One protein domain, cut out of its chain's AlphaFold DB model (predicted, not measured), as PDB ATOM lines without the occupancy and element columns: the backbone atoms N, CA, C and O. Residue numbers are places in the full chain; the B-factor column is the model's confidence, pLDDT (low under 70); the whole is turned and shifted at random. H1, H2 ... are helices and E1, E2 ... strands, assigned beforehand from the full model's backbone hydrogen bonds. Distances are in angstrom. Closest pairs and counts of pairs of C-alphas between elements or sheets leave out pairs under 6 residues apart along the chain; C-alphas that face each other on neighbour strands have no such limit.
ATOM      1  N   THR A  92     118.115 129.914 136.927       56.84
ATOM      2  CA  THR A  92     117.560 128.685 136.349       56.84
ATOM      3  C   THR A  92     118.563 127.534 136.360       56.84
ATOM      4  O   THR A  92     118.185 126.392 136.122       56.84
ATOM      5  N   ASP A  93     119.847 127.824 136.596       68.62
ATOM      6  CA  ASP A  93     120.919 126.837 136.598       68.62
ATOM      7  C   ASP A  93     121.368 126.552 138.040       68.62
ATOM      8  O   ASP A  93     122.110 127.355 138.619       68.62
ATOM      9  N   PRO A  94     120.940 125.424 138.639       64.88
ATOM     10  CA  PRO A  94     121.272 125.091 140.020       64.88
ATOM     11  C   PRO A  94     122.785 125.055 140.258       64.88
ATOM     12  O   PRO A  94     123.226 125.293 141.374       64.88
ATOM     13  N   GLN A  95     123.608 124.865 139.223       70.69
ATOM     14  CA  GLN A  95     125.063 124.802 139.353       70.69
ATOM     15  C   GLN A  95     125.763 126.164 139.510       70.69
ATOM     16  O   GLN A  95     126.988 126.207 139.567       70.69
ATOM     17  N   ARG A  96     125.038 127.291 139.579       76.25
ATOM     18  CA  ARG A  96     125.652 128.626 139.758       76.25
ATOM     19  C   ARG A  96     125.901 129.016 141.212       76.25
ATOM     20  O   ARG A  96     126.676 129.934 141.456       76.25
ATOM     21  N   MET A  97     125.198 128.397 142.157       85.25
ATOM     22  CA  MET A  97     125.208 128.816 143.560       85.25
ATOM     23  C   MET A  97     125.439 127.639 144.491       85.25
ATOM     24  O   MET A  97     124.911 126.548 144.287       85.25
ATOM     25  N   VAL A  98     126.207 127.896 145.542       90.75
ATOM     26  CA  VAL A  98     126.446 126.973 146.647       90.75
ATOM     27  C   VAL A  98     126.430 127.751 147.955       90.75
ATOM     28  O   VAL A  98     126.917 128.879 148.014       90.75
ATOM     29  N   ALA A  99     125.864 127.154 149.002       93.19
ATOM     30  CA  ALA A  99     125.802 127.745 150.328       93.19
ATOM     31  C   ALA A  99     126.415 126.808 151.372       93.19
ATOM     32  O   ALA A  99     126.089 125.621 151.437       93.19
ATOM     33  N   PHE A 100     127.270 127.370 152.223       95.19
ATOM     34  CA  PHE A 100     127.877 126.682 153.356       95.19
ATOM     35  C   PHE A 100     127.409 127.345 154.651       95.19
ATOM     36  O   PHE A 100     127.614 128.538 154.867       95.19
ATOM     37  N   PHE A 101     126.787 126.563 155.526       94.56
ATOM     38  CA  PHE A 101     126.266 127.004 156.812       94.56
ATOM     39  C   PHE A 101     127.058 126.358 157.939       94.56
ATOM     40  O   PHE A 101     127.202 125.138 157.972       94.56
ATOM     41  N   ARG A 102     127.503 127.158 158.906       93.69
ATOM     42  CA  ARG A 102     128.149 126.670 160.126       93.69
ATOM     43  C   ARG A 102     127.371 127.123 161.354       93.69
ATOM     44  O   ARG A 102     127.022 128.298 161.463       93.69
ATOM     45  N   VAL A 103     127.178 126.206 162.293       93.31
ATOM     46  CA  VAL A 103     126.704 126.471 163.653       93.31
ATOM     47  C   VAL A 103     127.802 126.044 164.622       93.31
ATOM     48  O   VAL A 103     128.318 124.934 164.508       93.31
ATOM     49  N   ILE A 104     128.180 126.932 165.540       93.56
ATOM     50  CA  ILE A 104     129.067 126.606 166.660       93.56
ATOM     51  C   ILE A 104     128.164 126.347 167.867       93.56
ATOM     52  O   ILE A 104     127.469 127.263 168.295       93.56
ATOM     53  N   GLU A 105     128.105 125.109 168.351       93.62
ATOM     54  CA  GLU A 105     127.094 124.683 169.336       93.62
ATOM     55  C   GLU A 105     127.406 125.171 170.757       93.62
ATOM     56  O   GLU A 105     126.500 125.507 171.509       93.62
ATOM     57  N   ASP A 106     128.687 125.276 171.096       93.31
ATOM     58  CA  ASP A 106     129.215 125.722 172.389       93.31
ATOM     59  C   ASP A 106     129.584 127.219 172.396       93.31
ATOM     60  O   ASP A 106     130.332 127.675 173.262       93.31
ATOM     61  N   ILE A 107     129.080 128.007 171.431       90.88
ATOM     62  CA  ILE A 107     129.462 129.420 171.255       90.88
ATOM     63  C   ILE A 107     129.120 130.287 172.474       90.88
ATOM     64  O   ILE A 107     129.853 131.225 172.790       90.88
ATOM     65  N   ASP A 108     128.031 129.958 173.168       90.12
ATOM     66  CA  ASP A 108     127.555 130.683 174.350       90.12
ATOM     67  C   ASP A 108     128.383 130.395 175.607       90.12
ATOM     68  O   ASP A 108     128.278 131.117 176.596       90.12
ATOM     69  N   GLU A 109     129.243 129.378 175.571       92.00
ATOM     70  CA  GLU A 109     130.149 129.058 176.674       92.00
ATOM     71  C   GLU A 109     131.462 129.862 176.631       92.00
ATOM     72  O   GLU A 109     132.337 129.659 177.482       92.00
ATOM     73  N   PHE A 110     131.644 130.722 175.624       89.62
ATOM     74  CA  PHE A 110     132.803 131.601 175.482       89.62
ATOM     75  C   PHE A 110     132.498 133.025 175.958       89.62
ATOM     76  O   PHE A 110     131.349 133.455 176.029       89.62
ATOM     77  N   ASP A 111     133.553 133.787 176.258       90.69
ATOM     78  CA  ASP A 111     133.399 135.199 176.591       90.69
ATOM     79  C   ASP A 111     132.897 136.031 175.394       90.69
ATOM     80  O   ASP A 111     132.994 135.644 174.224       90.69
ATOM     81  N   VAL A 112     132.369 137.220 175.693       87.12
ATOM     82  CA  VAL A 112     131.801 138.132 174.688       87.12
ATOM     83  C   VAL A 112     132.833 138.512 173.620       87.12
ATOM     84  O   VAL A 112     132.495 138.603 172.443       87.12
ATOM     85  N   LYS A 113     134.104 138.684 174.011       88.38
ATOM     86  CA  LYS A 113     135.198 139.088 173.112       88.38
ATOM     87  C   LYS A 113     135.535 138.005 172.088       88.38
ATOM     88  O   LYS A 113     135.988 138.306 170.982       88.38
ATOM     89  N   PHE A 114     135.389 136.741 172.459       87.94
ATOM     90  CA  PHE A 114     135.583 135.612 171.568       87.94
ATOM     91  C   PHE A 114     134.346 135.382 170.702       87.94
ATOM     92  O   PHE A 114     134.484 135.242 169.487       87.94
ATOM     93  N   LYS A 115     133.151 135.420 171.304       88.06
ATOM     94  CA  LYS A 115     131.860 135.283 170.614       88.06
ATOM     95  C   LYS A 115     131.709 136.298 169.475       88.06
ATOM     96  O   LYS A 115     131.375 135.910 168.355       88.06
ATOM     97  N   SER A 116     132.089 137.557 169.718       86.56
ATOM     98  CA  SER A 116     132.015 138.649 168.735       86.56
ATOM     99  C   SER A 116     132.925 138.476 167.510       86.56
ATOM    100  O   SER A 116     132.835 139.253 166.567       86.56
ATOM    101  N   LYS A 117     133.831 137.484 167.499       87.44
ATOM    102  CA  LYS A 117     134.635 137.148 166.309       87.44
ATOM    103  C   LYS A 117     133.874 136.294 165.296       87.44
ATOM    104  O   LYS A 117     134.345 136.136 164.173       87.44
ATOM    105  N   PHE A 118     132.763 135.683 165.705       86.38
ATOM    106  CA  PHE A 118     132.048 134.692 164.902       86.38
ATOM    107  C   PHE A 118     130.590 135.048 164.652       86.38
ATOM    108  O   PHE A 118     130.059 134.632 163.623       86.38
ATOM    109  N   ILE A 119     129.954 135.762 165.582       84.81
ATOM    110  CA  ILE A 119     128.557 136.181 165.480       84.81
ATOM    111  C   ILE A 119     128.385 137.600 166.013       84.81
ATOM    112  O   ILE A 119     129.042 137.997 166.979       84.81
ATOM    113  N   ASP A 120     127.466 138.333 165.400       82.12
ATOM    114  CA  ASP A 120     126.960 139.584 165.948       82.12
ATOM    115  C   ASP A 120     126.036 139.282 167.135       82.12
ATOM    116  O   ASP A 120     125.300 138.295 167.133       82.12
ATOM    117  N   THR A 121     126.095 140.111 168.178       73.69
ATOM    118  CA  THR A 121     125.312 139.923 169.416       73.69
ATOM    119  C   THR A 121     124.027 140.750 169.456       73.69
ATOM    120  O   THR A 121     123.344 140.773 170.475       73.69
ATOM    121  N   ASP A 122     123.726 141.473 168.380       81.69
ATOM    122  CA  ASP A 122     122.535 142.304 168.243       81.69
ATOM    123  C   ASP A 122     121.317 141.476 167.790       81.69
ATOM    124  O   ASP A 122     121.389 140.715 166.823       81.69
ATOM    125  N   HIS A 123     120.185 141.641 168.483       81.44
ATOM    126  CA  HIS A 123     118.966 140.853 168.262       81.44
ATOM    127  C   HIS A 123     118.331 141.116 166.888       81.44
ATOM    128  O   HIS A 123     117.780 140.204 166.270       81.44
ATOM    129  N   GLU A 124     118.383 142.353 166.387       81.56
ATOM    130  CA  GLU A 124     117.871 142.674 165.049       81.56
ATOM    131  C   GLU A 124     118.705 141.969 163.968       81.56
ATOM    132  O   GLU A 124     118.157 141.358 163.047       81.56
ATOM    133  N   THR A 125     120.028 141.967 164.130       83.12
ATOM    134  CA  THR A 125     120.963 141.282 163.229       83.12
ATOM    135  C   THR A 125     120.737 139.768 163.204       83.12
ATOM    136  O   THR A 125     120.786 139.155 162.134       83.12
ATOM    137  N   GLU A 126     120.434 139.157 164.352       85.50
ATOM    138  CA  GLU A 126     120.107 137.730 164.436       85.50
ATOM    139  C   GLU A 126     118.842 137.378 163.635       85.50
ATOM    140  O   GLU A 126     118.849 136.405 162.871       85.50
ATOM    141  N   ILE A 127     117.779 138.186 163.753       87.38
ATOM    142  CA  ILE A 127     116.543 138.005 162.974       87.38
ATOM    143  C   ILE A 127     116.852 138.078 161.475       87.38
ATOM    144  O   ILE A 127     116.552 137.133 160.741       87.38
ATOM    145  N   LEU A 128     117.512 139.152 161.030       87.25
ATOM    146  CA  LEU A 128     117.835 139.372 159.615       87.25
ATOM    147  C   LEU A 128     118.704 138.242 159.040       87.25
ATOM    148  O   LEU A 128     118.488 137.779 157.917       87.25
ATOM    149  N   LEU A 129     119.675 137.751 159.814       89.31
ATOM    150  CA  LEU A 129     120.519 136.631 159.405       89.31
ATOM    151  C   LEU A 129     119.707 135.337 159.235       89.31
ATOM    152  O   LEU A 129     119.953 134.573 158.296       89.31
ATOM    153  N   ASN A 130     118.752 135.074 160.127       90.06
ATOM    154  CA  ASN A 130     117.896 133.890 160.054       90.06
ATOM    155  C   ASN A 130     116.912 133.953 158.875       90.06
ATOM    156  O   ASN A 130     116.700 132.932 158.212       90.06
ATOM    157  N   GLU A 131     116.382 135.132 158.553       89.81
ATOM    158  CA  GLU A 131     115.559 135.353 157.355       89.81
ATOM    159  C   GLU A 131     116.344 135.050 156.069       89.81
ATOM    160  O   GLU A 131     115.891 134.269 155.227       89.81
ATOM    161  N   ILE A 132     117.569 135.574 155.943       90.31
ATOM    162  CA  ILE A 132     118.432 135.325 154.773       90.31
ATOM    163  C   ILE A 132     118.790 133.842 154.662       90.31
ATOM    164  O   ILE A 132     118.683 133.262 153.580       90.31
ATOM    165  N   LYS A 133     119.183 133.199 155.771       92.00
ATOM    166  CA  LYS A 133     119.465 131.754 155.789       92.00
ATOM    167  C   LYS A 133     118.256 130.947 155.317       92.00
ATOM    168  O   LYS A 133     118.437 129.992 154.568       92.00
ATOM    169  N   SER A 134     117.049 131.328 155.733       91.69
ATOM    170  CA  SER A 134     115.808 130.658 155.327       91.69
ATOM    171  C   SER A 134     115.542 130.830 153.830       91.69
ATOM    172  O   SER A 134     115.311 129.838 153.143       91.69
ATOM    173  N   SER A 135     115.705 132.047 153.301       89.69
ATOM    174  CA  SER A 135     115.567 132.338 151.865       89.69
ATOM    175  C   SER A 135     116.556 131.544 150.997       89.69
ATOM    176  O   SER A 135     116.177 130.975 149.973       89.69
ATOM    177  N   ILE A 136     117.819 131.415 151.432       90.56
ATOM    178  CA  ILE A 136     118.813 130.569 150.747       90.56
ATOM    179  C   ILE A 136     118.363 129.100 150.754       90.56
ATOM    180  O   ILE A 136     118.444 128.428 149.727       90.56
ATOM    181  N   ARG A 137     117.889 128.587 151.898       91.31
ATOM    182  CA  ARG A 137     117.460 127.183 152.031       91.31
ATOM    183  C   ARG A 137     116.250 126.845 151.165       91.31
ATOM    184  O   ARG A 137     116.170 125.721 150.684       91.31
ATOM    185  N   GLU A 138     115.335 127.793 150.990       89.62
ATOM    186  CA  GLU A 138     114.148 127.637 150.146       89.62
ATOM    187  C   GLU A 138     114.504 127.638 148.653       89.62
ATOM    188  O   GLU A 138     113.969 126.840 147.885       89.62
ATOM    189  N   LYS A 139     115.428 128.513 148.235       87.25
ATOM    190  CA  LYS A 139     115.742 128.730 146.815       87.25
ATOM    191  C   LYS A 139     116.831 127.819 146.243       87.25
ATOM    192  O   LYS A 139     116.856 127.613 145.031       87.25
ATOM    193  N   LEU A 140     117.757 127.305 147.059       87.19
ATOM    194  CA  LEU A 140     118.833 126.427 146.579       87.19
ATOM    195  C   LEU A 140     118.440 124.947 146.674       87.19
ATOM    196  O   LEU A 140     117.824 124.538 147.656       87.19
ATOM    197  N   PRO A 141     118.878 124.090 145.738       87.12
ATOM    198  CA  PRO A 141     118.692 122.650 145.869       87.12
ATOM    199  C   PRO A 141     119.549 122.089 147.015       87.12
ATOM    200  O   PRO A 141     120.647 122.580 147.282       87.12
ATOM    201  N   LEU A 142     119.070 121.026 147.669       88.44
ATOM    202  CA  LEU A 142     119.726 120.418 148.839       88.44
ATOM    203  C   LEU A 142     121.179 119.995 148.574       88.44
ATOM    204  O   LEU A 142     122.024 120.118 149.452       88.44
ATOM    205  N   GLU A 143     121.488 119.554 147.354       87.81
ATOM    206  CA  GLU A 143     122.841 119.161 146.929       87.81
ATOM    207  C   GLU A 143     123.867 120.306 146.919       87.81
ATOM    208  O   GLU A 143     125.070 120.052 146.871       87.81
ATOM    209  N   ASN A 144     123.403 121.557 146.969       89.25
ATOM    210  CA  ASN A 144     124.241 122.754 147.033       89.25
ATOM    211  C   ASN A 144     124.172 123.439 148.403       89.25
ATOM    212  O   ASN A 144     124.645 124.567 148.553       89.25
ATOM    213  N   GLN A 145     123.582 122.771 149.398       92.62
ATOM    214  CA  GLN A 145     123.494 123.248 150.771       92.62
ATOM    215  C   GLN A 145     124.344 122.371 151.692       92.62
ATOM    216  O   GLN A 145     123.990 121.238 152.015       92.62
ATOM    217  N   PHE A 146     125.440 122.929 152.194       95.50
ATOM    218  CA  PHE A 146     126.353 122.239 153.100       95.50
ATOM    219  C   PHE A 146     126.157 122.761 154.518       95.50
ATOM    220  O   PHE A 146     126.217 123.966 154.751       95.50
ATOM    221  N   ASN A 147     125.906 121.869 155.476       95.19
ATOM    222  CA  ASN A 147     125.617 122.238 156.860       95.19
ATOM    223  C   ASN A 147     126.634 121.600 157.803       95.19
ATOM    224  O   ASN A 147     126.823 120.385 157.786       95.19
ATOM    225  N   TYR A 148     127.232 122.418 158.664       96.00
ATOM    226  CA  TYR A 148     128.209 121.994 159.654       96.00
ATOM    227  C   TYR A 148     127.780 122.435 161.044       96.00
ATOM    228  O   TYR A 148     127.384 123.583 161.256       96.00
ATOM    229  N   ARG A 149     127.900 121.515 161.994       94.25
ATOM    230  CA  ARG A 149     127.751 121.762 163.426       94.25
ATOM    231  C   ARG A 149     129.083 121.440 164.074       94.25
ATOM    232  O   ARG A 149     129.651 120.391 163.776       94.25
ATOM    233  N   VAL A 150     129.597 122.373 164.861       94.44
ATOM    234  CA  VAL A 150     130.955 122.303 165.395       94.44
ATOM    235  C   VAL A 150     130.922 122.600 166.884       94.44
ATOM    236  O   VAL A 150     130.383 123.627 167.291       94.44
ATOM    237  N   ASN A 151     131.542 121.732 167.673       93.62
ATOM    238  CA  ASN A 151     131.946 122.044 169.035       93.62
ATOM    239  C   ASN A 151     133.357 122.645 168.976       93.62
ATOM    240  O   ASN A 151     134.315 121.985 168.569       93.62
ATOM    241  N   TRP A 152     133.484 123.930 169.288       91.50
ATOM    242  CA  TRP A 152     134.709 124.690 169.069       91.50
ATOM    243  C   TRP A 152     135.781 124.434 170.133       91.50
ATOM    244  O   TRP A 152     136.976 124.624 169.862       91.50
ATOM    245  N   LYS A 153     135.394 124.006 171.337       89.75
ATOM    246  CA  LYS A 153     136.341 123.574 172.377       89.75
ATOM    247  C   LYS A 153     137.026 122.260 172.011       89.75
ATOM    248  O   LYS A 153     138.213 122.103 172.300       89.75
ATOM    249  N   ASP A 154     136.319 121.357 171.338       92.50
ATOM    250  CA  ASP A 154     136.876 120.088 170.878       92.50
ATOM    251  C   ASP A 154     137.778 120.275 169.643       92.50
ATOM    252  O   ASP A 154     137.336 120.503 168.513       92.50
ATOM    253  N   VAL A 155     139.089 120.147 169.861       89.31
ATOM    254  CA  VAL A 155     140.109 120.266 168.809       89.31
ATOM    255  C   VAL A 155     139.916 119.222 167.709       89.31
ATOM    256  O   VAL A 155     140.133 119.552 166.538       89.31
ATOM    257  N   SER A 156     139.500 117.999 168.053       91.44
ATOM    258  CA  SER A 156     139.250 116.945 167.066       91.44
ATOM    259  C   SER A 156     138.068 117.334 166.190       91.44
ATOM    260  O   SER A 156     138.211 117.410 164.972       91.44
ATOM    261  N   ASN A 157     136.945 117.719 166.805       93.12
ATOM    262  CA  ASN A 157     135.738 118.118 166.084       93.12
ATOM    263  C   ASN A 157     135.982 119.299 165.126       93.12
ATOM    264  O   ASN A 157     135.542 119.271 163.975       93.12
ATOM    265  N   ARG A 158     136.753 120.309 165.555       90.50
ATOM    266  CA  ARG A 158     137.162 121.414 164.671       90.50
ATOM    267  C   ARG A 158     138.008 120.948 163.487       90.50
ATOM    268  O   ARG A 158     137.841 121.465 162.383       90.50
ATOM    269  N   THR A 159     138.940 120.030 163.724       92.38
ATOM    270  CA  THR A 159     139.848 119.518 162.686       92.38
ATOM    271  C   THR A 159     139.074 118.691 161.660       92.38
ATOM    272  O   THR A 159     139.248 118.885 160.454       92.38
ATOM    273  N   ASP A 160     138.151 117.855 162.131       93.25
ATOM    274  CA  ASP A 160     137.261 117.055 161.290       93.25
ATOM    275  C   ASP A 160     136.338 117.949 160.451       93.25
ATOM    276  O   ASP A 160     136.213 117.754 159.240       93.25
ATOM    277  N   TYR A 161     135.757 118.988 161.063       93.62
ATOM    278  CA  TYR A 161     134.969 120.004 160.362       93.62
ATOM    279  C   TYR A 161     135.763 120.680 159.239       93.62
ATOM    280  O   TYR A 161     135.277 120.744 158.111       93.62
ATOM    281  N   LEU A 162     136.969 121.184 159.528       94.44
ATOM    282  CA  LEU A 162     137.779 121.892 158.531       94.44
ATOM    283  C   LEU A 162     138.182 120.970 157.380       94.44
ATOM    284  O   LEU A 162     138.107 121.380 156.223       94.44
ATOM    285  N   THR A 163     138.546 119.725 157.690       96.38
ATOM    286  CA  THR A 163     138.887 118.715 156.680       96.38
ATOM    287  C   THR A 163     137.685 118.424 155.783       96.38
ATOM    288  O   THR A 163     137.797 118.460 154.558       96.38
ATOM    289  N   LYS A 164     136.505 118.213 156.378       96.06
ATOM    290  CA  LYS A 164     135.263 117.994 155.629       96.06
ATOM    291  C   LYS A 164     134.908 119.204 154.762       96.06
ATOM    292  O   LYS A 164     134.645 119.034 153.577       96.06
ATOM    293  N   PHE A 165     134.961 120.415 155.320       96.75
ATOM    294  CA  PHE A 165     134.680 121.651 154.588       96.75
ATOM    295  C   PHE A 165     135.612 121.830 153.385       96.75
ATOM    296  O   PHE A 165     135.145 122.187 152.308       96.75
ATOM    297  N   GLN A 166     136.909 121.548 153.537       97.00
ATOM    298  CA  GLN A 166     137.872 121.622 152.435       97.00
ATOM    299  C   GLN A 166     137.530 120.645 151.306       97.00
ATOM    300  O   GLN A 166     137.557 121.031 150.137       97.00
ATOM    301  N   ILE A 167     137.183 119.401 151.652       96.94
ATOM    302  CA  ILE A 167     136.795 118.372 150.678       96.94
ATOM    303  C   ILE A 167     135.503 118.776 149.964       96.94
ATOM    304  O   ILE A 167     135.461 118.769 148.732       96.94
ATOM    305  N   ASP A 168     134.473 119.159 150.718       95.94
ATOM    306  CA  ASP A 168     133.169 119.553 150.181       95.94
ATOM    307  C   ASP A 168     133.305 120.791 149.273       95.94
ATOM    308  O   ASP A 168     132.801 120.793 148.146       95.94
ATOM    309  N   PHE A 169     134.064 121.805 149.709       95.38
ATOM    310  CA  PHE A 169     134.340 123.016 148.933       95.38
ATOM    311  C   PHE A 169     135.088 122.712 147.634       95.38
ATOM    312  O   PHE A 169     134.649 123.118 146.558       95.38
ATOM    313  N   TYR A 170     136.193 121.966 147.702       95.69
ATOM    314  CA  TYR A 170     136.945 121.598 146.504       95.69
ATOM    315  C   TYR A 170     136.072 120.813 145.520       95.69
ATOM    316  O   TYR A 170     136.050 121.109 144.326       95.69
ATOM    317  N   THR A 171     135.319 119.837 146.027       93.94
ATOM    318  CA  THR A 171     134.505 118.935 145.207       93.94
ATOM    319  C   THR A 171     133.406 119.695 144.473       93.94
ATOM    320  O   THR A 171     133.237 119.514 143.265       93.94
ATOM    321  N   VAL A 172     132.676 120.569 145.173       92.25
ATOM    322  CA  VAL A 172     131.560 121.305 144.568       92.25
ATOM    323  C   VAL A 172     132.040 122.363 143.579       92.25
ATOM    324  O   VAL A 172     131.476 122.462 142.491       92.25
ATOM    325  N   ILE A 173     133.109 123.098 143.905       90.25
ATOM    326  CA  ILE A 173     133.669 124.119 143.013       90.25
ATOM    327  C   ILE A 173     134.264 123.464 141.768       90.25
ATOM    328  O   ILE A 173     133.980 123.913 140.658       90.25
ATOM    329  N   LYS A 174     135.005 122.359 141.917       91.69
ATOM    330  CA  LYS A 174     135.512 121.591 140.775       91.69
ATOM    331  C   LYS A 174     134.371 121.109 139.879       91.69
ATOM    332  O   LYS A 174     134.415 121.344 138.679       91.69
ATOM    333  N   ARG A 175     133.325 120.506 140.457       89.00
ATOM    334  CA  ARG A 175     132.142 120.050 139.709       89.00
ATOM    335  C   ARG A 175     131.492 121.189 138.919       89.00
ATOM    336  O   ARG A 175     131.150 120.992 137.758       89.00
ATOM    337  N   GLN A 176     131.332 122.365 139.531       86.06
ATOM    338  CA  GLN A 176     130.782 123.537 138.845       86.06
ATOM    339  C   GLN A 176     131.695 123.989 137.699       86.06
ATOM    340  O   GLN A 176     131.205 124.216 136.595       86.06
ATOM    341  N   ILE A 177     133.011 124.068 137.923       84.00
ATOM    342  CA  ILE A 177     133.986 124.409 136.877       84.00
ATOM    343  C   ILE A 177     133.912 123.406 135.723       84.00
ATOM    344  O   ILE A 177     133.786 123.829 134.579       84.00
ATOM    345  N   ASP A 178     133.924 122.102 135.999       84.31
ATOM    346  CA  ASP A 178     133.854 121.051 134.977       84.31
ATOM    347  C   ASP A 178     132.546 121.142 134.167       84.31
ATOM    348  O   ASP A 178     132.546 121.037 132.937       84.31
ATOM    349  N   TYR A 179     131.418 121.420 134.823       80.62
ATOM    350  CA  TYR A 179     130.142 121.656 134.143       80.62
ATOM    351  C   TYR A 179     130.160 122.899 133.244       80.62
ATOM    352  O   TYR A 179     129.668 122.862 132.115       80.62
ATOM    353  N   TYR A 180     130.759 124.003 133.695       73.69
ATOM    354  CA  TYR A 180     130.908 125.179 132.841       73.69
ATOM    355  C   TYR A 180     131.885 124.936 131.697       73.69
ATOM    356  O   TYR A 180     131.595 125.335 130.574       73.69
ATOM    357  N   MET A 181     132.992 124.242 131.943       74.62
ATOM    358  CA  MET A 181     133.975 123.898 130.918       74.62
ATOM    359  C   MET A 181     133.378 122.980 129.855       74.62
ATOM    360  O   MET A 181     133.635 123.194 128.677       74.62
ATOM    361  N   THR A 182     132.521 122.027 130.225       68.44
ATOM    362  CA  THR A 182     131.791 121.192 129.254       68.44
ATOM    363  C   THR A 182     130.722 121.981 128.496       68.44
ATOM    364  O   THR A 182     130.612 121.824 127.283       68.44
ATOM    365  N   LYS A 183     129.999 122.907 129.145       62.22
ATOM    366  CA  LYS A 183     129.106 123.861 128.450       62.22
ATOM    367  C   LYS A 183     129.852 124.804 127.497       62.22
ATOM    368  O   LYS A 183     129.289 125.190 126.477       62.22
ATOM    369  N   ILE A 184     131.081 125.196 127.832       59.78
ATOM    370  CA  ILE A 184     131.939 126.054 127.004       59.78
ATOM    371  C   ILE A 184     132.559 125.247 125.859       59.78
ATOM    372  O   ILE A 184     132.550 125.719 124.732       59.78
ATOM    373  N   GLN A 185     133.028 124.020 126.102       54.09
ATOM    374  CA  GLN A 185     133.524 123.112 125.058       54.09
ATOM    375  C   GLN A 185     132.410 122.649 124.109       54.09
ATOM    376  O   GLN A 185     132.676 122.378 122.944       54.09
ATOM    377  N   ALA A 186     131.158 122.612 124.576       48.62
ATOM    378  CA  ALA A 186     129.983 122.418 123.729       48.62
ATOM    379  C   ALA A 186     129.613 123.663 122.889       48.62
ATOM    380  O   ALA A 186     128.722 123.572 122.045       48.62
ATOM    381  N   LYS A 187     130.279 124.815 123.085       53.19
ATOM    382  CA  LYS A 187     130.164 125.998 122.223       53.19
ATOM    383  C   LYS A 187     131.375 126.082 121.295       53.19
ATOM    384  O   LYS A 187     132.483 126.395 121.720       53.19
TER     385      LYS A 187
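AT A GLANCE: This is residues 92 to 187 of the 450 residues of the protein "Hypothetical protein" of Rotaria sp. Silwood1 (UniProt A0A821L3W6). A narrow ribbon of two parallel strands, E1 and E2, makes the middle; the long helix H3 runs back past E2 on one side, and H2 slopes back on the other, coming close to the ribbon only near Ile 136 and Arg 137. A loop with the small helix H1 reaches out beyond one end of the ribbon, and residues 181 to 187 stick out past the other. The printed part has 96 residues, in the order E1, H1, H2, E2, H3, and is mostly helix. It is loose, with a radius of gyration of the C-alphas of 16.8 A, and elongated, spanning 55 by 33 by 19 A.

HOW THE PARTS SIT: E1, residues 99 to 104, and E2, residues 145 to 150, are parallel neighbours at 15 degrees; N 101 and O 146 are 2.8 A apart, within hydrogen-bond range. H3, residues 155 to 185, comes closest to E2 at the C-alphas of Val 150 and Arg 158, 6.3 A apart; H3 and E1 are near each other, with 7 pairs of C-alphas within 10 A. H2, residues 123 to 139, comes closest to E1 at the C-alphas of Ala 99 and Ile 136, 7.5 A apart. H1, residues 112 to 115, is apart from H2, H3 and E2; H2 and H3 are apart. E1, H1, H2 and E2 form a strand-helix-strand unit, two parallel neighbour strands with helices between, whose crossover is right-handed. In H2 and H3 every O i to N i+4 pair is within hydrogen-bond range; H1 is too short for such a pair.

IN THESE COORDINATES: E1 begins at C-alpha 99, (125.802, 127.745, 150.328), and is 16.7 A long; E2 is 16.4 A. H1 measures 5.0 A and H2 24.8 A. H3, 44.3 A long, ends at C-alpha 185, (133.524, 123.112, 125.058).

THE WHOLE: The C-alphas of Asp 111 and Lys 187, the two farthest apart, are 55.2 A from each other. The printed part has no cut, and no link is long. Residues 92 to 94 and 182 to 187 have pLDDT under 70.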